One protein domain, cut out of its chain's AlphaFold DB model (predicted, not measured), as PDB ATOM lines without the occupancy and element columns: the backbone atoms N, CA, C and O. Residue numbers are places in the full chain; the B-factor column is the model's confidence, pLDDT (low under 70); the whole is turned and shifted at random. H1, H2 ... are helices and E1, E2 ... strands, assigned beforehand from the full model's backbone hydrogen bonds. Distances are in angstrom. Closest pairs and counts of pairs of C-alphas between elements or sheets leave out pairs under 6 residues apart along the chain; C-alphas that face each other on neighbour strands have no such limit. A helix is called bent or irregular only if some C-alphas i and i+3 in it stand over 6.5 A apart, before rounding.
ATOM      1  N   LEU A 141     180.208 160.766 201.137       91.38
ATOM      2  CA  LEU A 141     180.883 159.776 200.304       91.38
ATOM      3  C   LEU A 141     180.429 159.873 198.840       91.38
ATOM      4  O   LEU A 141     179.269 159.615 198.522       91.38
ATOM      5  N   LEU A 142     181.368 160.174 197.948       89.94
ATOM      6  CA  LEU A 142     181.216 160.065 196.504       89.94
ATOM      7  C   LEU A 142     181.661 158.658 196.090       89.94
ATOM      8  O   LEU A 142     182.851 158.365 196.005       89.94
ATOM      9  N   ASN A 143     180.695 157.772 195.857       90.62
ATOM     10  CA  ASN A 143     180.911 156.410 195.354       90.62
ATOM     11  C   ASN A 143     179.871 155.999 194.294       90.62
ATOM     12  O   ASN A 143     179.751 154.821 193.943       90.62
ATOM     13  N   THR A 144     179.095 156.966 193.805       85.62
ATOM     14  CA  THR A 144     178.082 156.766 192.773       85.62
ATOM     15  C   THR A 144     178.786 156.444 191.459       85.62
ATOM     16  O   THR A 144     179.524 157.282 190.955       85.62
ATOM     17  N   LYS A 145     178.583 155.237 190.908       85.44
ATOM     18  CA  LYS A 145     179.092 154.891 189.566       85.44
ATOM     19  C   LYS A 145     178.602 155.910 188.545       85.44
ATOM     20  O   LYS A 145     177.418 156.215 188.610       85.44
ATOM     21  N   ASP A 146     179.474 156.373 187.650       71.19
ATOM     22  CA  ASP A 146     179.251 157.516 186.755       71.19
ATOM     23  C   ASP A 146     177.827 157.534 186.173       71.19
ATOM     24  O   ASP A 146     177.442 156.671 185.384       71.19
ATOM     25  N   ARG A 147     177.016 158.488 186.647       66.44
ATOM     26  CA  ARG A 147     175.636 158.734 186.179       66.44
ATOM     27  C   ARG A 147     175.527 160.035 185.391       66.44
ATOM     28  O   ARG A 147     174.413 160.447 185.080       66.44
ATOM     29  N   LEU A 148     176.653 160.709 185.173       79.75
ATOM     30  CA  LEU A 148     176.716 162.084 184.691       79.75
ATOM     31  C   LEU A 148     177.598 162.228 183.446       79.75
ATOM     32  O   LEU A 148     178.045 163.332 183.141       79.75
ATOM     33  N   ASP A 149     177.862 161.112 182.762       80.88
ATOM     34  CA  ASP A 149     178.693 161.035 181.560       80.88
ATOM     35  C   ASP A 149     180.049 161.742 181.738       80.88
ATOM     36  O   ASP A 149     180.559 162.389 180.822       80.88
ATOM     37  N   ALA A 150     180.649 161.634 182.930       80.56
ATOM     38  CA  ALA A 150     181.916 162.285 183.253       80.56
ATOM     39  C   ALA A 150     183.023 161.873 182.276       80.56
ATOM     40  O   ALA A 150     183.847 162.701 181.901       80.56
ATOM     41  N   SER A 151     182.991 160.623 181.807       74.62
ATOM     42  CA  SER A 151     183.878 160.117 180.750       74.62
ATOM     43  C   SER A 151     183.827 160.916 179.437       74.62
ATOM     44  O   SER A 151     184.847 161.015 178.764       74.62
ATOM     45  N   VAL A 152     182.686 161.520 179.086       78.06
ATOM     46  CA  VAL A 152     182.542 162.367 177.887       78.06
ATOM     47  C   VAL A 152     183.145 163.746 178.131       78.06
ATOM     48  O   VAL A 152     183.887 164.262 177.302       78.06
ATOM     49  N   TYR A 153     182.853 164.350 179.283       79.12
ATOM     50  CA  TYR A 153     183.351 165.688 179.605       79.12
ATOM     51  C   TYR A 153     184.850 165.698 179.903       79.12
ATOM     52  O   TYR A 153     185.534 166.669 179.596       79.12
ATOM     53  N   LEU A 154     185.367 164.623 180.490       81.94
ATOM     54  CA  LEU A 154     186.748 164.509 180.943       81.94
ATOM     55  C   LEU A 154     187.615 163.657 180.013       81.94
ATOM     56  O   LEU A 154     188.711 163.285 180.411       81.94
ATOM     57  N   GLU A 155     187.182 163.395 178.774       75.31
ATOM     58  CA  GLU A 155     187.930 162.581 177.797       75.31
ATOM     59  C   GLU A 155     189.361 163.090 177.532       75.31
ATOM     60  O   GLU A 155     190.251 162.334 177.150       75.31
ATOM     61  N   TYR A 156     189.588 164.388 177.749       71.25
ATOM     62  CA  TYR A 156     190.887 165.042 177.603       71.25
ATOM     63  C   TYR A 156     191.860 164.710 178.743       71.25
ATOM     64  O   TYR A 156     193.072 164.885 178.602       71.25
ATOM     65  N   LEU A 157     191.341 164.268 179.888       73.69
ATOM     66  CA  LEU A 157     192.140 163.707 180.960       73.69
ATOM     67  C   LEU A 157     192.335 162.236 180.604       73.69
ATOM     68  O   LEU A 157     191.371 161.483 180.576       73.69
ATOM     69  N   ASP A 158     193.576 161.834 180.319       76.06
ATOM     70  CA  ASP A 158     193.976 160.450 180.009       76.06
ATOM     71  C   ASP A 158     193.821 159.539 181.249       76.06
ATOM     72  O   ASP A 158     194.785 159.078 181.870       76.06
ATOM     73  N   HIS A 159     192.583 159.412 181.723       80.25
ATOM     74  CA  HIS A 159     192.199 158.762 182.958       80.25
ATOM     75  C   HIS A 159     190.716 158.409 182.976       80.25
ATOM     76  O   HIS A 159     189.865 159.225 182.636       80.25
ATOM     77  N   ASP A 160     190.404 157.218 183.479       83.25
ATOM     78  CA  ASP A 160     189.021 156.808 183.697       83.25
ATOM     79  C   ASP A 160     188.494 157.349 185.038       83.25
ATOM     80  O   ASP A 160     189.195 157.325 186.058       83.25
ATOM     81  N   PHE A 161     187.252 157.831 185.033       88.75
ATOM     82  CA  PHE A 161     186.555 158.375 186.199       88.75
ATOM     83  C   PHE A 161     185.241 157.611 186.437       88.75
ATOM     84  O   PHE A 161     184.156 158.130 186.172       88.75
ATOM     85  N   PRO A 162     185.310 156.371 186.957       88.19
ATOM     86  CA  PRO A 162     184.153 155.502 187.172       88.19
ATOM     87  C   PRO A 162     183.120 156.018 188.176       88.19
ATOM     88  O   PRO A 162     182.051 155.412 188.269       88.19
ATOM     89  N   TYR A 163     183.410 157.067 188.950       91.12
ATOM     90  CA  TYR A 163     182.474 157.633 189.919       91.12
ATOM     91  C   TYR A 163     182.248 159.117 189.662       91.12
ATOM     92  O   TYR A 163     183.209 159.863 189.493       91.12
ATOM     93  N   SER A 164     180.993 159.565 189.696       92.00
ATOM     94  CA  SER A 164     180.657 160.980 189.550       92.00
ATOM     95  C   SER A 164     179.391 161.353 190.315       92.00
ATOM     96  O   SER A 164     178.478 160.539 190.487       92.00
ATOM     97  N   ASP A 165     179.334 162.590 190.807       90.12
ATOM     98  CA  ASP A 165     178.135 163.122 191.449       90.12
ATOM     99  C   ASP A 165     178.079 164.652 191.390       90.12
ATOM    100  O   ASP A 165     179.099 165.336 191.297       90.12
ATOM    101  N   ASN A 166     176.864 165.189 191.473       89.88
ATOM    102  CA  ASN A 166     176.624 166.625 191.511       89.88
ATOM    103  C   ASN A 166     177.143 167.216 192.825       89.88
ATOM    104  O   ASN A 166     176.880 166.667 193.895       89.88
ATOM    105  N   VAL A 167     177.829 168.357 192.750       90.44
ATOM    106  CA  VAL A 167     178.454 168.997 193.917       90.44
ATOM    107  C   VAL A 167     177.872 170.368 194.203       90.44
ATOM    108  O   VAL A 167     177.631 170.674 195.367       90.44
ATOM    109  N   VAL A 168     177.588 171.161 193.169       91.06
ATOM    110  CA  VAL A 168     176.870 172.436 193.285       91.06
ATOM    111  C   VAL A 168     175.725 172.440 192.292       91.06
ATOM    112  O   VAL A 168     175.952 172.471 191.080       91.06
ATOM    113  N   ASN A 169     174.499 172.447 192.820       89.06
ATOM    114  CA  ASN A 169     173.269 172.262 192.050       89.06
ATOM    115  C   ASN A 169     173.345 171.003 191.157       89.06
ATOM    116  O   ASN A 169     174.207 170.150 191.344       89.06
ATOM    117  N   ASN A 170     172.391 170.813 190.248       85.88
ATOM    118  CA  ASN A 170     172.372 169.650 189.360       85.88
ATOM    119  C   ASN A 170     172.740 170.083 187.941       85.88
ATOM    120  O   ASN A 170     172.031 170.916 187.380       85.88
ATOM    121  N   ILE A 171     173.789 169.496 187.357       85.19
ATOM    122  CA  ILE A 171     174.231 169.814 185.991       85.19
ATOM    123  C   ILE A 171     173.168 169.518 184.923       85.19
ATOM    124  O   ILE A 171     173.189 170.149 183.879       85.19
ATOM    125  N   TYR A 172     172.206 168.626 185.181       82.31
ATOM    126  CA  TYR A 172     171.051 168.382 184.298       82.31
ATOM    127  C   TYR A 172     169.736 168.954 184.842       82.31
ATOM    128  O   TYR A 172     168.659 168.690 184.306       82.31
ATOM    129  N   GLY A 173     169.799 169.679 185.957       77.44
ATOM    130  CA  GLY A 173     168.648 170.305 186.595       77.44
ATOM    131  C   GLY A 173     168.663 171.819 186.432       77.44
ATOM    132  O   GLY A 173     169.447 172.379 185.676       77.44
ATOM    133  N   LYS A 174     167.777 172.488 187.171       77.62
ATOM    134  CA  LYS A 174     167.778 173.951 187.246       77.62
ATOM    135  C   LYS A 174     168.829 174.415 188.239       77.62
ATOM    136  O   LYS A 174     168.881 173.895 189.357       77.62
ATOM    137  N   SER A 175     169.591 175.431 187.862       86.25
ATOM    138  CA  SER A 175     170.432 176.163 188.796       86.25
ATOM    139  C   SER A 175     169.783 177.480 189.200       86.25
ATOM    140  O   SER A 175     169.096 178.143 188.422       86.25
ATOM    141  N   ASN A 176     170.015 177.877 190.446       85.81
ATOM    142  CA  ASN A 176     169.725 179.227 190.900       85.81
ATOM    143  C   ASN A 176     170.946 180.156 190.805       85.81
ATOM    144  O   ASN A 176     170.845 181.319 191.179       85.81
ATOM    145  N   ILE A 177     172.085 179.664 190.315       88.50
ATOM    146  CA  ILE A 177     173.304 180.441 190.100       88.50
ATOM    147  C   ILE A 177     173.469 180.659 188.602       88.50
ATOM    148  O   ILE A 177     173.346 179.722 187.816       88.50
ATOM    149  N   PHE A 178     173.788 181.888 188.228       88.56
ATOM    150  CA  PHE A 178     174.051 182.301 186.867       88.56
ATOM    151  C   PHE A 178     175.398 183.012 186.777       88.56
ATOM    152  O   PHE A 178     175.784 183.751 187.684       88.56
ATOM    153  N   LEU A 179     176.083 182.826 185.654       87.38
ATOM    154  CA  LEU A 179     177.270 183.585 185.280       87.38
ATOM    155  C   LEU A 179     176.916 184.553 184.161       87.38
ATOM    156  O   LEU A 179     176.302 184.147 183.172       87.38
ATOM    157  N   SER A 180     177.276 185.829 184.316       87.62
ATOM    158  CA  SER A 180     176.948 186.846 183.316       87.62
ATOM    159  C   SER A 180     178.009 187.924 183.122       87.62
ATOM    160  O   SER A 180     178.596 188.425 184.079       87.62
ATOM    161  N   THR A 181     178.201 188.305 181.856       85.75
ATOM    162  CA  THR A 181     178.926 189.510 181.414       85.75
ATOM    163  C   THR A 181     177.979 190.676 181.096       85.75
ATOM    164  O   THR A 181     178.429 191.789 180.839       85.75
ATOM    165  N   ALA A 182     176.665 190.428 181.097       84.12
ATOM    166  CA  ALA A 182     175.633 191.357 180.656       84.12
ATOM    167  C   ALA A 182     175.111 192.240 181.807       84.12
ATOM    168  O   ALA A 182     175.104 191.808 182.967       84.12
ATOM    169  N   PRO A 183     174.601 193.451 181.516       80.88
ATOM    170  CA  PRO A 183     173.959 194.288 182.523       80.88
ATOM    171  C   PRO A 183     172.631 193.676 183.015       80.88
ATOM    172  O   PRO A 183     171.951 192.983 182.251       80.88
ATOM    173  N   PRO A 184     172.186 193.986 184.255       82.00
ATOM    174  CA  PRO A 184     170.979 193.406 184.852       82.00
ATOM    175  C   PRO A 184     169.698 193.516 184.019       82.00
ATOM    176  O   PRO A 184     168.851 192.624 184.050       82.00
ATOM    177  N   SER A 185     169.567 194.591 183.239       83.50
ATOM    178  CA  SER A 185     168.435 194.816 182.334       83.50
ATOM    179  C   SER A 185     168.304 193.753 181.241       83.50
ATOM    180  O   SER A 185     167.200 193.523 180.757       83.50
ATOM    181  N   SER A 186     169.408 193.105 180.860       86.19
ATOM    182  CA  SER A 186     169.463 192.134 179.763       86.19
ATOM    183  C   SER A 186     169.293 190.685 180.232       86.19
ATOM    184  O   SER A 186     169.142 189.784 179.405       86.19
ATOM    185  N   TRP A 187     169.301 190.414 181.543       89.06
ATOM    186  CA  TRP A 187     169.384 189.039 182.045       89.06
ATOM    187  C   TRP A 187     168.203 188.162 181.637       89.06
ATOM    188  O   TRP A 187     168.394 187.056 181.136       89.06
ATOM    189  N   LYS A 188     166.977 188.680 181.779       88.81
ATOM    190  CA  LYS A 188     165.757 187.940 181.428       88.81
ATOM    191  C   LYS A 188     165.634 187.669 179.927       88.81
ATOM    192  O   LYS A 188     165.083 186.641 179.540       88.81
ATOM    193  N   SER A 189     166.103 188.594 179.089       89.69
ATOM    194  CA  SER A 189     166.052 188.450 177.631       89.69
ATOM    195  C   SER A 189     167.117 187.499 177.101       89.69
ATOM    196  O   SER A 189     166.857 186.793 176.133       89.69
ATOM    197  N   LEU A 190     168.295 187.472 177.729       89.12
ATOM    198  CA  LEU A 190     169.400 186.598 177.330       89.12
ATOM    199  C   LEU A 190     169.234 185.170 177.861       89.12
ATOM    200  O   LEU A 190     169.672 184.229 177.208       89.12
ATOM    201  N   ASN A 191     168.579 184.995 179.011       88.94
ATOM    202  CA  ASN A 191     168.293 183.679 179.566       88.94
ATOM    203  C   ASN A 191     166.892 183.631 180.188       88.94
ATOM    204  O   ASN A 191     166.614 184.236 181.227       88.94
ATOM    205  N   SER A 192     165.992 182.876 179.554       88.38
ATOM    206  CA  SER A 192     164.588 182.793 179.962       88.38
ATOM    207  C   SER A 192     164.384 182.093 181.311       88.38
ATOM    208  O   SER A 192     163.365 182.357 181.963       88.38
ATOM    209  N   SER A 193     165.344 181.276 181.766       87.75
ATOM    210  CA  SER A 193     165.343 180.648 183.094       87.75
ATOM    211  C   SER A 193     165.609 181.635 184.228       87.75
ATOM    212  O   SER A 193     165.229 181.365 185.371       87.75
ATOM    213  N   TYR A 194     166.222 182.788 183.944       87.00
ATOM    214  CA  TYR A 194     166.340 183.854 184.931       87.00
ATOM    215  C   TYR A 194     164.947 184.432 185.212       87.00
ATOM    216  O   TYR A 194     164.202 184.782 184.309       87.00
ATOM    217  N   THR A 195     164.548 184.516 186.468       83.62
ATOM    218  CA  THR A 195     163.259 185.022 186.963       83.62
ATOM    219  C   THR A 195     163.445 186.209 187.901       83.62
ATOM    220  O   THR A 195     162.485 186.929 188.154       83.62
ATOM    221  N   GLY A 196     164.669 186.420 188.400       75.69
ATOM    222  CA  GLY A 196     164.992 187.439 189.398       75.69
ATOM    223  C   GLY A 196     164.571 187.087 190.824       75.69
ATOM    224  O   GLY A 196     164.785 187.888 191.727       75.69
ATOM    225  N   VAL A 197     163.996 185.902 191.050       76.50
ATOM    226  CA  VAL A 197     163.539 185.452 192.371       76.50
ATOM    227  C   VAL A 197     164.445 184.326 192.857       76.50
ATOM    228  O   VAL A 197     164.542 183.295 192.198       76.50
ATOM    229  N   ASN A 198     165.091 184.511 194.015       73.81
ATOM    230  CA  ASN A 198     165.997 183.533 194.646       73.81
ATOM    231  C   ASN A 198     167.107 183.009 193.714       73.81
ATOM    232  O   ASN A 198     167.548 181.864 193.839       73.81
ATOM    233  N   GLN A 199     167.536 183.843 192.764       80.94
ATOM    234  CA  GLN A 199     168.577 183.540 191.792       80.94
ATOM    235  C   GLN A 199     169.709 184.553 191.895       80.94
ATOM    236  O   GLN A 199     169.489 185.730 192.177       80.94
ATOM    237  N   TYR A 200     170.920 184.077 191.647       82.56
ATOM    238  CA  TYR A 200     172.154 184.814 191.854       82.56
ATOM    239  C   TYR A 200     172.880 184.948 190.533       82.56
ATOM    240  O   TYR A 200     173.057 183.954 189.839       82.56
ATOM    241  N   VAL A 201     173.311 186.158 190.198       83.81
ATOM    242  CA  VAL A 201     174.096 186.410 188.990       83.81
ATOM    243  C   VAL A 201     175.472 186.905 189.404       83.81
ATOM    244  O   VAL A 201     175.587 187.909 190.106       83.81
ATOM    245  N   LEU A 202     176.506 186.171 189.002       82.81
ATOM    246  CA  LEU A 202     177.898 186.406 189.368       82.81
ATOM    247  C   LEU A 202     178.744 186.655 188.112       82.81
ATOM    248  O   LEU A 202     178.483 186.097 187.047       82.81
ATOM    249  N   SER A 203     179.792 187.468 188.236       80.81
ATOM    250  CA  SER A 203     180.803 187.638 187.178       80.81
ATOM    251  C   SER A 203     181.875 186.543 187.207       80.81
ATOM    252  O   SER A 203     182.564 186.316 186.215       80.81
ATOM    253  N   SER A 204     182.025 185.866 188.343       83.88
ATOM    254  CA  SER A 204     182.921 184.734 188.563       83.88
ATOM    255  C   SER A 204     182.416 183.902 189.734       83.88
ATOM    256  O   SER A 204     181.757 184.436 190.626       83.88
ATOM    257  N   ILE A 205     182.749 182.617 189.752       85.62
ATOM    258  CA  ILE A 205     182.450 181.728 190.871       85.62
ATOM    259  C   ILE A 205     183.636 180.816 191.162       85.62
ATOM    260  O   ILE A 205     184.291 180.310 190.244       85.62
ATOM    261  N   THR A 206     183.872 180.596 192.452       89.44
ATOM    262  CA  THR A 206     184.858 179.657 192.964       89.44
ATOM    263  C   THR A 206     184.139 178.566 193.744       89.44
ATOM    264  O   THR A 206     183.401 178.845 194.687       89.44
ATOM    265  N   VAL A 207     184.363 177.310 193.371       92.31
ATOM    266  CA  VAL A 207     183.860 176.143 194.102       92.31
ATOM    267  C   VAL A 207     185.041 175.406 194.707       92.31
ATOM    268  O   VAL A 207     185.970 175.017 194.003       92.31
ATOM    269  N   ILE A 208     185.002 175.199 196.020       93.56
ATOM    270  CA  ILE A 208     186.064 174.523 196.763       93.56
ATOM    271  C   ILE A 208     185.485 173.261 197.377       93.56
ATOM    272  O   ILE A 208     184.673 173.341 198.294       93.56
ATOM    273  N   ALA A 209     185.927 172.103 196.895       95.38
ATOM    274  CA  ALA A 209     185.636 170.824 197.522       95.38
ATOM    275  C   ALA A 209     186.812 170.416 198.409       95.38
ATOM    276  O   ALA A 209     187.957 170.384 197.956       95.38
ATOM    277  N   SER A 210     186.525 170.116 199.672       94.81
ATOM    278  CA  SER A 210     187.490 169.564 200.624       94.81
ATOM    279  C   SER A 210     187.243 168.075 200.806       94.81
ATOM    280  O   SER A 210     186.098 167.626 200.762       94.81
ATOM    281  N   PHE A 211     188.311 167.316 201.028       94.75
ATOM    282  CA  PHE A 211     188.263 165.863 201.128       94.75
ATOM    283  C   PHE A 211     188.957 165.370 202.394       94.75
ATOM    284  O   PHE A 211     189.873 166.016 202.911       94.75
ATOM    285  N   GLU A 212     188.568 164.185 202.860       93.25
ATOM    286  CA  GLU A 212     189.502 163.375 203.645       93.25
ATOM    287  C   GLU A 212     190.752 163.106 202.784       93.25
ATOM    288  O   GLU A 212     190.595 162.832 201.588       93.25
ATOM    289  N   PRO A 213     191.981 163.199 203.341       95.38
ATOM    290  CA  PRO A 213     193.208 163.040 202.564       95.38
ATOM    291  C   PRO A 213     193.174 161.780 201.695       95.38
ATOM    292  O   PRO A 213     193.036 160.668 202.203       95.38
ATOM    293  N   THR A 214     193.294 161.956 200.378       95.12
ATOM    294  CA  THR A 214     193.137 160.861 199.416       95.12
ATOM    295  C   THR A 214     194.200 160.872 198.325       95.12
ATOM    296  O   THR A 214     194.674 161.915 197.882       95.12
ATOM    297  N   THR A 215     194.566 159.687 197.840       94.81
ATOM    298  CA  THR A 215     195.409 159.524 196.646       94.81
ATOM    299  C   THR A 215     194.590 159.442 195.355       94.81
ATOM    300  O   THR A 215     195.165 159.222 194.292       94.81
ATOM    301  N   ALA A 216     193.259 159.500 195.449       93.69
ATOM    302  CA  ALA A 216     192.368 159.450 194.297       93.69
ATOM    303  C   ALA A 216     192.621 160.636 193.359       93.69
ATOM    304  O   ALA A 216     192.954 161.740 193.804       93.69
ATOM    305  N   LYS A 217     192.434 160.409 192.061       92.81
ATOM    306  CA  LYS A 217     192.291 161.499 191.101       92.81
ATOM    307  C   LYS A 217     190.860 161.996 191.163       92.81
ATOM    308  O   LYS A 217     189.914 161.207 191.172       92.81
ATOM    309  N   VAL A 218     190.716 163.310 191.231       94.38
ATOM    310  CA  VAL A 218     189.428 163.985 191.344       94.38
ATOM    311  C   VAL A 218     189.441 165.172 190.390       94.38
ATOM    312  O   VAL A 218     190.435 165.894 190.336       94.38
ATOM    313  N   ALA A 219     188.357 165.372 189.650       93.56
ATOM    314  CA  ALA A 219     188.206 166.486 188.723       93.56
ATOM    315  C   ALA A 219     186.787 167.052 188.801       93.56
ATOM    316  O   ALA A 219     185.811 166.304 188.872       93.56
ATOM    317  N   PHE A 220     186.666 168.374 188.766       93.75
ATOM    318  CA  PHE A 220     185.405 169.031 188.464       93.75
ATOM    319  C   PHE A 220     185.086 168.918 186.981       93.75
ATOM    320  O   PHE A 220     185.976 168.946 186.133       93.75
ATOM    321  N   PHE A 221     183.795 168.882 186.685       90.69
ATOM    322  CA  PHE A 221     183.269 169.131 185.354       90.69
ATOM    323  C   PHE A 221     181.941 169.886 185.457       90.69
ATOM    324  O   PHE A 221     181.263 169.916 186.493       90.69
ATOM    325  N   ASN A 222     181.586 170.561 184.377       86.94
ATOM    326  CA  ASN A 222     180.310 171.240 184.189       86.94
ATOM    327  C   ASN A 222     179.869 171.032 182.735       86.94
ATOM    328  O   ASN A 222     180.643 170.525 181.927       86.94
ATOM    329  N   LEU A 223     178.637 171.417 182.392       77.12
ATOM    330  CA  LEU A 223     178.061 171.148 181.064       77.12
ATOM    331  C   LEU A 223     178.898 171.669 179.887       77.12
ATOM    332  O   LEU A 223     178.798 171.137 178.787       77.12
ATOM    333  N   ILE A 224     179.681 172.720 180.109       74.88
ATOM    334  CA  ILE A 224     180.526 173.352 179.090       74.88
ATOM    335  C   ILE A 224     182.007 172.982 179.248       74.88
ATOM    336  O   ILE A 224     182.828 173.412 178.449       74.88
ATOM    337  N   ASN A 225     182.336 172.177 180.262       81.19
ATOM    338  CA  ASN A 225     183.676 171.738 180.633       81.19
ATOM    339  C   ASN A 225     184.721 172.873 180.671       81.19
ATOM    340  O   ASN A 225     185.832 172.748 180.161       81.19
ATOM    341  N   LEU A 226     184.341 174.007 181.268       84.19
ATOM    342  CA  LEU A 226     185.206 175.180 181.425       84.19
ATOM    343  C   LEU A 226     185.625 175.396 182.879       84.19
ATOM    344  O   LEU A 226     184.972 174.931 183.817       84.19
ATOM    345  N   GLY A 227     186.673 176.196 183.050       85.06
ATOM    346  CA  GLY A 227     187.177 176.647 184.340       85.06
ATOM    347  C   GLY A 227     188.559 176.089 184.657       85.06
ATOM    348  O   GLY A 227     188.956 175.010 184.214       85.06
ATOM    349  N   THR A 228     189.306 176.853 185.443       89.88
ATOM    350  CA  THR A 228     190.635 176.468 185.911       89.88
ATOM    351  C   THR A 228     190.508 175.653 187.188       89.88
ATOM    352  O   THR A 228     189.810 176.057 188.120       89.88
ATOM    353  N   GLN A 229     191.208 174.520 187.245       91.38
ATOM    354  CA  GLN A 229     191.230 173.652 188.417       91.38
ATOM    355  C   GLN A 229     192.596 173.661 189.097       91.38
ATOM    356  O   GLN A 229     193.634 173.625 188.434       91.38
ATOM    357  N   LYS A 230     192.598 173.684 190.429       91.88
ATOM    358  CA  LYS A 230     193.812 173.657 191.248       91.88
ATOM    359  C   LYS A 230     193.682 172.634 192.366       91.88
ATOM    360  O   LYS A 230     192.779 172.715 193.199       91.88
ATOM    361  N   GLU A 231     194.628 171.706 192.409       92.94
ATOM    362  CA  GLU A 231     194.764 170.747 193.500       92.94
ATOM    363  C   GLU A 231     195.523 171.358 194.683       92.94
ATOM    364  O   GLU A 231     196.523 172.060 194.515       92.94
ATOM    365  N   VAL A 232     195.079 171.032 195.895       91.25
ATOM    366  CA  VAL A 232     195.810 171.300 197.135       91.25
ATOM    367  C   VAL A 232     196.104 169.969 197.804       91.25
ATOM    368  O   VAL A 232     195.192 169.203 198.133       91.25
ATOM    369  N   ARG A 233     197.394 169.695 198.002       92.38
ATOM    370  CA  ARG A 233     197.888 168.442 198.571       92.38
ATOM    371  C   ARG A 233     198.556 168.674 199.923       92.38
ATOM    372  O   ARG A 233     199.130 169.736 200.152       92.38
ATOM    373  N   ASP A 234     198.442 167.696 200.816       90.12
ATOM    374  CA  ASP A 234     199.147 167.698 202.099       90.12
ATOM    375  C   ASP A 234     200.650 167.399 201.926       90.12
ATOM    376  O   ASP A 234     201.138 167.137 200.825       90.12
ATOM    377  N   ALA A 235     201.399 167.416 203.033       89.19
ATOM    378  CA  ALA A 235     202.837 167.135 203.034       89.19
ATOM    379  C   ALA A 235     203.199 165.712 202.558       89.19
ATOM    380  O   ALA A 235     204.339 165.474 202.165       89.19
ATOM    381  N   ASN A 236     202.243 164.781 202.574       91.25
ATOM    382  CA  ASN A 236     202.413 163.406 202.107       91.25
ATOM    383  C   ASN A 236     201.981 163.235 200.638       91.25
ATOM    384  O   ASN A 236     202.052 162.130 200.103       91.25
ATOM    385  N   GLY A 237     201.535 164.311 199.981       92.06
ATOM    386  CA  GLY A 237     201.069 164.306 198.596       92.06
ATOM    387  C   GLY A 237     199.601 163.905 198.412       92.06
ATOM    388  O   GLY A 237     199.145 163.806 197.270       92.06
ATOM    389  N   ASN A 238     198.832 163.706 199.487       94.31
ATOM    390  CA  ASN A 238     197.408 163.385 199.383       94.31
ATOM    391  C   ASN A 238     196.604 164.628 199.008       94.31
ATOM    392  O   ASN A 238     196.824 165.701 199.565       94.31
ATOM    393  N   LEU A 239     195.639 164.485 198.105       95.25
ATOM    394  CA  LEU A 239     194.669 165.524 197.788       95.25
ATOM    395  C   LEU A 239     193.805 165.807 199.020       95.25
ATOM    396  O   LEU A 239     193.231 164.895 199.610       95.25
ATOM    397  N   THR A 240     193.717 167.081 199.391       93.50
ATOM    398  CA  THR A 240     192.895 167.559 200.514       93.50
ATOM    399  C   THR A 240     191.863 168.585 200.075       93.50
ATOM    400  O   THR A 240     190.807 168.682 200.696       93.50
ATOM    401  N   LYS A 241     192.128 169.332 198.993       94.56
ATOM    402  CA  LYS A 241     191.150 170.226 198.367       94.56
ATOM    403  C   LYS A 241     191.307 170.233 196.853       94.56
ATOM    404  O   LYS A 241     192.420 170.116 196.342       94.56
ATOM    405  N   LEU A 242     190.200 170.448 196.158       95.19
ATOM    406  CA  LEU A 242     190.158 170.773 194.740       95.19
ATOM    407  C   LEU A 242     189.368 172.070 194.584       95.19
ATOM    408  O   LEU A 242     188.298 172.230 195.173       95.19
ATOM    409  N   ILE A 243     189.921 173.003 193.820       92.81
ATOM    410  CA  ILE A 243     189.352 174.333 193.606       92.81
ATOM    411  C   ILE A 243     189.022 174.457 192.124       92.81
ATOM    412  O   ILE A 243     189.912 174.266 191.301       92.81
ATOM    413  N   LEU A 244     187.773 174.784 191.801       93.44
ATOM    414  CA  LEU A 244     187.329 175.190 190.469       93.44
ATOM    415  C   LEU A 244     187.068 176.694 190.476       93.44
ATOM    416  O   LEU A 244     186.267 177.169 191.278       93.44
ATOM    417  N   THR A 245     187.670 177.409 189.532       88.81
ATOM    418  CA  THR A 245     187.392 178.825 189.284       88.81
ATOM    419  C   THR A 245     186.920 178.997 187.851       88.81
ATOM    420  O   THR A 245     187.580 178.533 186.922       88.81
ATOM    421  N   ILE A 246     185.794 179.680 187.670       88.25
ATOM    422  CA  ILE A 246     185.260 180.018 186.351       88.25
ATOM    423  C   ILE A 246     184.735 181.453 186.347       88.25
ATOM    424  O   ILE A 246     184.114 181.925 187.302       88.25
ATOM    425  N   THR A 247     184.984 182.154 185.253       86.62
ATOM    426  CA  THR A 247     184.529 183.519 185.009       86.62
ATOM    427  C   THR A 247     183.439 183.534 183.946       86.62
ATOM    428  O   THR A 247     183.419 182.717 183.027       86.62
ATOM    429  N   ALA A 248     182.530 184.502 184.033       86.06
ATOM    430  CA  ALA A 248     181.523 184.704 183.000       86.06
ATOM    431  C   ALA A 248     182.151 185.044 181.637       86.06
ATOM    432  O   ALA A 248     181.567 184.724 180.604       86.06
ATOM    433  N   GLN A 249     183.342 185.656 181.633       83.56
ATOM    434  CA  GLN A 249     184.071 185.969 180.408       83.56
ATOM    435  C   GLN A 249     184.582 184.707 179.707       83.56
ATOM    436  O   GLN A 249     184.385 184.587 178.506       83.56
ATOM    437  N   GLU A 250     185.153 183.740 180.438       85.31
ATOM    438  CA  GLU A 250     185.571 182.452 179.855       85.31
ATOM    439  C   GLU A 250     184.397 181.738 179.173       85.31
ATOM    440  O   GLU A 250     184.547 181.184 178.086       85.31
ATOM    441  N   VAL A 251     183.206 181.797 179.780       84.88
ATOM    442  CA  VAL A 251     181.987 181.256 179.168       84.88
ATOM    443  C   VAL A 251     181.606 182.033 177.909       84.88
ATOM    444  O   VAL A 251     181.332 181.427 176.874       84.88
ATOM    445  N   ALA A 252     181.591 183.366 177.981       84.25
ATOM    446  CA  ALA A 252     181.234 184.213 176.849       84.25
ATOM    447  C   ALA A 252     182.166 183.977 175.651       84.25
ATOM    448  O   ALA A 252     181.681 183.811 174.529       84.25
ATOM    449  N   ASP A 253     183.475 183.900 175.894       85.31
ATOM    450  CA  ASP A 253     184.504 183.653 174.880       85.31
ATOM    451  C   ASP A 253     184.322 182.288 174.200       85.31
ATOM    452  O   ASP A 253     184.563 182.160 173.001       85.31
ATOM    453  N   PHE A 254     183.839 181.284 174.940       84.31
ATOM    454  CA  PHE A 254     183.528 179.965 174.395       84.31
ATOM    455  C   PHE A 254     182.248 179.951 173.544       84.31
ATOM    456  O   PHE A 254     182.209 179.280 172.512       84.31
ATOM    457  N   THR A 255     181.192 180.673 173.943       76.12
ATOM    458  CA  THR A 255     179.880 180.568 173.277       76.12
ATOM    459  C   THR A 255     179.672 181.536 172.113       76.12
ATOM    460  O   THR A 255     179.058 181.154 171.117       76.12
ATOM    461  N   SER A 256     180.084 182.805 172.237       66.56
ATOM    462  CA  SER A 256     179.696 183.844 171.257       66.56
ATOM    463  C   SER A 256     180.476 185.168 171.301       66.56
ATOM    464  O   SER A 256     180.234 186.028 170.453       66.56
ATOM    465  N   GLY A 257     181.383 185.373 172.262       65.50
ATOM    466  CA  GLY A 257     182.181 186.597 172.430       65.50
ATOM    467  C   GLY A 257     181.389 187.860 172.809       65.50
ATOM    468  O   GLY A 257     181.931 188.960 172.720       65.50
ATOM    469  N   GLY A 258     180.110 187.732 173.186       75.00
ATOM    470  CA  GLY A 258     179.200 188.849 173.483       75.00
ATOM    471  C   GLY A 258     178.628 188.849 174.905       75.00
ATOM    472  O   GLY A 258     179.069 188.100 175.776       75.00
ATOM    473  N   GLU A 259     177.617 189.694 175.139       82.88
ATOM    474  CA  GLU A 259     176.830 189.670 176.379       82.88
ATOM    475  C   GLU A 259     176.205 188.285 176.588       82.88
ATOM    476  O   GLU A 259     175.538 187.747 175.701       82.88
ATOM    477  N   HIS A 260     176.417 187.712 177.769       82.81
ATOM    478  CA  HIS A 260     176.032 186.337 178.051       82.81
ATOM    479  C   HIS A 260     175.437 186.179 179.450       82.81
ATOM    480  O   HIS A 260     175.781 186.923 180.372       82.81
ATOM    481  N   VAL A 261     174.534 185.207 179.604       87.44
ATOM    482  CA  VAL A 261     173.934 184.780 180.875       87.44
ATOM    483  C   VAL A 261     173.713 183.267 180.808       87.44
ATOM    484  O   VAL A 261     172.833 182.809 180.077       87.44
ATOM    485  N   THR A 262     174.454 182.485 181.588       88.56
ATOM    486  CA  THR A 262     174.254 181.026 181.676       88.56
ATOM    487  C   THR A 262     173.957 180.584 183.090       88.56
ATOM    488  O   THR A 262     174.417 181.205 184.040       88.56
ATOM    489  N   GLU A 263     173.227 179.481 183.219       90.06
ATOM    490  CA  GLU A 263     173.118 178.743 184.471       90.06
ATOM    491  C   GLU A 263     174.458 178.072 184.806       90.06
ATOM    492  O   GLU A 263     175.145 177.549 183.927       90.06
ATOM    493  N   PHE A 264     174.825 178.072 186.087       91.06
ATOM    494  CA  PHE A 264     176.029 177.415 186.585       91.06
ATOM    495  C   PHE A 264     175.686 176.268 187.529       91.06
ATOM    496  O   PHE A 264     175.023 176.462 188.546       91.06
ATOM    497  N   ALA A 265     176.199 175.083 187.228       91.69
ATOM    498  CA  ALA A 265     176.206 173.924 188.106       91.69
ATOM    499  C   ALA A 265     177.497 173.138 187.856       91.69
ATOM    500  O   ALA A 265     178.064 173.207 186.761       91.69
ATOM    501  N   THR A 266     177.965 172.386 188.849       93.62
ATOM    502  CA  THR A 266     179.165 171.557 188.688       93.62
ATOM    503  C   THR A 266     179.071 170.249 189.460       93.62
ATOM    504  O   THR A 266     178.419 170.149 190.504       93.62
ATOM    505  N   ALA A 267     179.742 169.242 188.918       93.06
ATOM    506  CA  ALA A 267     179.873 167.907 189.460       93.06
ATOM    507  C   ALA A 267     181.354 167.568 189.665       93.06
ATOM    508  O   ALA A 267     182.240 168.206 189.091       93.06
ATOM    509  N   LEU A 268     181.610 166.559 190.492       93.62
ATOM    510  CA  LEU A 268     182.926 165.957 190.662       93.62
ATOM    511  C   LEU A 268     182.926 164.556 190.074       93.62
ATOM    512  O   LEU A 268     181.956 163.814 190.231       93.62
ATOM    513  N   ALA A 269     184.043 164.194 189.459       93.38
ATOM    514  CA  ALA A 269     184.353 162.848 189.026       93.38
ATOM    515  C   ALA A 269     185.611 162.355 189.744       93.38
ATOM    516  O   ALA A 269     186.512 163.140 190.050       93.38
ATOM    517  N   THR A 270     185.680 161.061 190.037       93.31
ATOM    518  CA  THR A 270     186.824 160.453 190.714       93.31
ATOM    519  C   THR A 270     187.077 159.016 190.268       93.31
ATOM    520  O   THR A 270     186.170 158.303 189.834       93.31
ATOM    521  N   ASP A 271     188.335 158.596 190.371       92.88
ATOM    522  CA  ASP A 271     188.777 157.243 190.042       92.88
ATOM    523  C   ASP A 271     188.552 156.217 191.161       92.88
ATOM    524  O   ASP A 271     188.528 155.007 190.920       92.88
ATOM    525  N   LYS A 272     188.360 156.686 192.395       93.25
ATOM    526  CA  LYS A 272     188.132 155.874 193.594       93.25
ATOM    527  C   LYS A 272     187.125 156.581 194.495       93.25
ATOM    528  O   LYS A 272     187.062 157.800 194.463       93.25
ATOM    529  N   PRO A 273     186.377 155.866 195.349       94.50
ATOM    530  CA  PRO A 273     185.500 156.531 196.302       94.50
ATOM    531  C   PRO A 273     186.245 157.559 197.166       94.50
ATOM    532  O   PRO A 273     187.294 157.241 197.730       94.50
ATOM    533  N   VAL A 274     185.696 158.772 197.287       95.12
ATOM    534  CA  VAL A 274     186.256 159.859 198.114       95.12
ATOM    535  C   VAL A 274     185.199 160.441 199.045       95.12
ATOM    536  O   VAL A 274     184.034 160.559 198.672       95.12
ATOM    537  N   THR A 275     185.595 160.838 200.253       94.12
ATOM    538  CA  THR A 275     184.714 161.543 201.194       94.12
ATOM    539  C   THR A 275     184.898 163.047 201.034       94.12
ATOM    540  O   THR A 275     185.973 163.566 201.329       94.12
ATOM    541  N   ILE A 276     183.852 163.753 200.601       92.94
ATOM    542  CA  ILE A 276     183.813 165.219 200.568       92.94
ATOM    543  C   ILE A 276     183.443 165.719 201.967       92.94
ATOM    544  O   ILE A 276     182.352 165.433 202.460       92.94
ATOM    545  N   THR A 277     184.333 166.463 202.615       90.81
ATOM    546  CA  THR A 277     184.140 166.963 203.985       90.81
ATOM    547  C   THR A 277     183.463 168.327 204.025       90.81
ATOM    548  O   THR A 277     182.693 168.593 204.944       90.81
ATOM    549  N   ASP A 278     183.705 169.171 203.024       91.69
ATOM    550  CA  ASP A 278     183.069 170.481 202.886       91.69
ATOM    551  C   ASP A 278     183.001 170.896 201.415       91.69
ATOM    552  O   ASP A 278     183.882 170.554 200.623       91.69
ATOM    553  N   VAL A 279     181.972 171.666 201.064       91.69
ATOM    554  CA  VAL A 279     181.855 172.334 199.763       91.69
ATOM    555  C   VAL A 279     181.558 173.793 200.020       91.69
ATOM    556  O   VAL A 279     180.528 174.135 200.600       91.69
ATOM    557  N   SER A 280     182.459 174.651 199.565       89.38
ATOM    558  CA  SER A 280     182.356 176.083 199.780       89.38
ATOM    559  C   SER A 280     182.229 176.850 198.476       89.38
ATOM    560  O   SER A 280     182.912 176.552 197.496       89.38
ATOM    561  N   ILE A 281     181.361 177.860 198.501       86.25
ATOM    562  CA  ILE A 281     181.185 178.857 197.444       86.25
ATOM    563  C   ILE A 281     181.339 180.215 198.122       86.25
ATOM    564  O   ILE A 281     180.359 180.775 198.631       86.25
ATOM    565  N   PRO A 282     182.577 180.717 198.223       80.75
ATOM    566  CA  PRO A 282     182.862 181.885 199.036       80.75
ATOM    567  C   PRO A 282     182.129 183.151 198.575       80.75
ATOM    568  O   PRO A 282     181.712 183.936 199.425       80.75
ATOM    569  N   GLU A 283     181.901 183.314 197.267       77.25
ATOM    570  CA  GLU A 283     181.102 184.410 196.700       77.25
ATOM    571  C   GLU A 283     179.670 184.415 197.229       77.25
ATOM    572  O   GLU A 283     179.063 185.473 197.278       77.25
ATOM    573  N   LEU A 284     179.140 183.256 197.635       77.50
ATOM    574  CA  LEU A 284     177.794 183.101 198.191       77.50
ATOM    575  C   LEU A 284     177.779 182.992 199.723       77.50
ATOM    576  O   LEU A 284     176.717 182.811 200.314       77.50
ATOM    577  N   GLY A 285     178.945 183.053 200.377       75.12
ATOM    578  CA  GLY A 285     179.068 182.787 201.811       75.12
ATOM    579  C   GLY A 285     178.683 181.355 202.211       75.12
ATOM    580  O   GLY A 285     178.339 181.123 203.367       75.12
ATOM    581  N   ILE A 286     178.717 180.406 201.270       80.56
ATOM    582  CA  ILE A 286     178.374 178.998 201.506       80.56
ATOM    583  C   ILE A 286     179.636 178.223 201.885       80.56
ATOM    584  O   ILE A 286     180.675 178.388 201.243       80.56
ATOM    585  N   GLY A 287     179.516 177.338 202.875       78.38
ATOM    586  CA  GLY A 287     180.601 176.483 203.360       78.38
ATOM    587  C   GLY A 287     181.587 177.208 204.281       78.38
ATOM    588  O   GLY A 287     181.440 178.394 204.586       78.38
ATOM    589  N   SER A 288     182.569 176.465 204.789       75.25
ATOM    590  CA  SER A 288     183.514 176.937 205.813       75.25
ATOM    591  C   SER A 288     184.924 177.211 205.282       75.25
ATOM    592  O   SER A 288     185.711 177.901 205.930       75.25
ATOM    593  N   VAL A 289     185.251 176.697 204.097       75.75
ATOM    594  CA  VAL A 289     186.583 176.753 203.495       75.75
ATOM    595  C   VAL A 289     186.644 177.842 202.427       75.75
ATOM    596  O   VAL A 289     185.775 177.979 201.577       75.75
ATOM    597  N   ARG A 290     187.709 178.638 202.427       73.69
ATOM    598  CA  ARG A 290     187.935 179.679 201.416       73.69
ATOM    599  C   ARG A 290     189.281 179.468 200.737       73.69
ATOM    600  O   ARG A 290     190.166 178.831 201.311       73.69
TER     601      ARG A 290
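This is residues 141 to 290 of the 552 residues of an uncharacterized protein of Streptococcus mitis SK575 (UniProt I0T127). Two sheets lie face to face as a sandwich, the longer, twisted one of E6, E7, E4 and E10 and the shorter one of E1, E9 and E5, with their strands running roughly along the longest axis. At one end of the sandwich sits a small third sheet of E3, E2 and E8, with the short helices H2 and H3 by it, while H1 lies near the three-stranded wall of the sandwich. The printed part has 150 residues, with three named helices and ten named strands in the order H1 E1 E2 H2 E3 E4 E5 E6 E7 H3 E8 E9 E10, and the class is mixed, helices and strands. The two sandwich sheets are antiparallel, and the sheet E3 E2 E8 is mixed. The whole is compact, with a radius of gyration of the C-alphas of 15.7 A, yet elongated, spanning 49 by 31 by 23 A.

H1 is residues 150 to 153, with C-alpha 150 at (181.916, 162.285, 183.253). E1 is residues 163 to 168, 16.2 A long, and E2 is residues 177 to 180. H2, residues 184 to 190, is irregular: C-alphas 185 and 188 are 7.4 A apart. E3, residues 200 to 202, runs on into E4, residues 204 to 214, at 94 degrees; E4 is 28.1 A long and bends by 60 degrees at residue 211. E5 is residues 218 to 221, E6 residues 228 to 233, and E7 residues 239 to 247, 24.3 A long. H3 is residues 248 to 255. E8, residues 261 to 263, runs on into E9, residues 266 to 270, at 48 degrees. E10 is residues 274 to 280, ending at C-alpha 280 (182.356, 176.083, 199.780).

E6 and E7 form a hairpin, with N 230 and O 243 2.9 A apart. E7 and E4 are antiparallel, with N 207 and O 244 at 2.8 A, and E4 and E10 likewise, with N 210 and O 278 at 2.8 A. The sandwich's facing parts are 10.2 A centre to centre. E9 is antiparallel to E1, N 165 and O 268 at 3.0 A, and to E5, N 219 and O 269 at 2.9 A. H1 only grazes this sheet; its closest C-alphas to E9 are those of Ala 150 and Ala 269, 6.3 A apart. E2 is parallel to E3, N 178 and O 200 at 2.7 A, and antiparallel to E8, N 179 and O 262 at 2.8 A. E2, H2 and E3 make a strand-helix-strand unit, two parallel neighbour strands with a helix between, its crossover right-handed. H2 only grazes the sheet E3 E2 E8; H3 is on it, at a height of 7.1 A, over none of its strands. In H3 every O i to N i+4 pair is within hydrogen-bond range; H2 has 1 of 3, beside 3 of 4 O i to N i+3 pairs, and H1 is too short for an i+4 pair.

The C-alphas farthest apart, those of Ser 189 and Asn 236, are 50.5 A apart. The printed part has no cut, and no link is long. The mean pLDDT of the printed part is 86.2; residues 147, 256 and 257 are under 70.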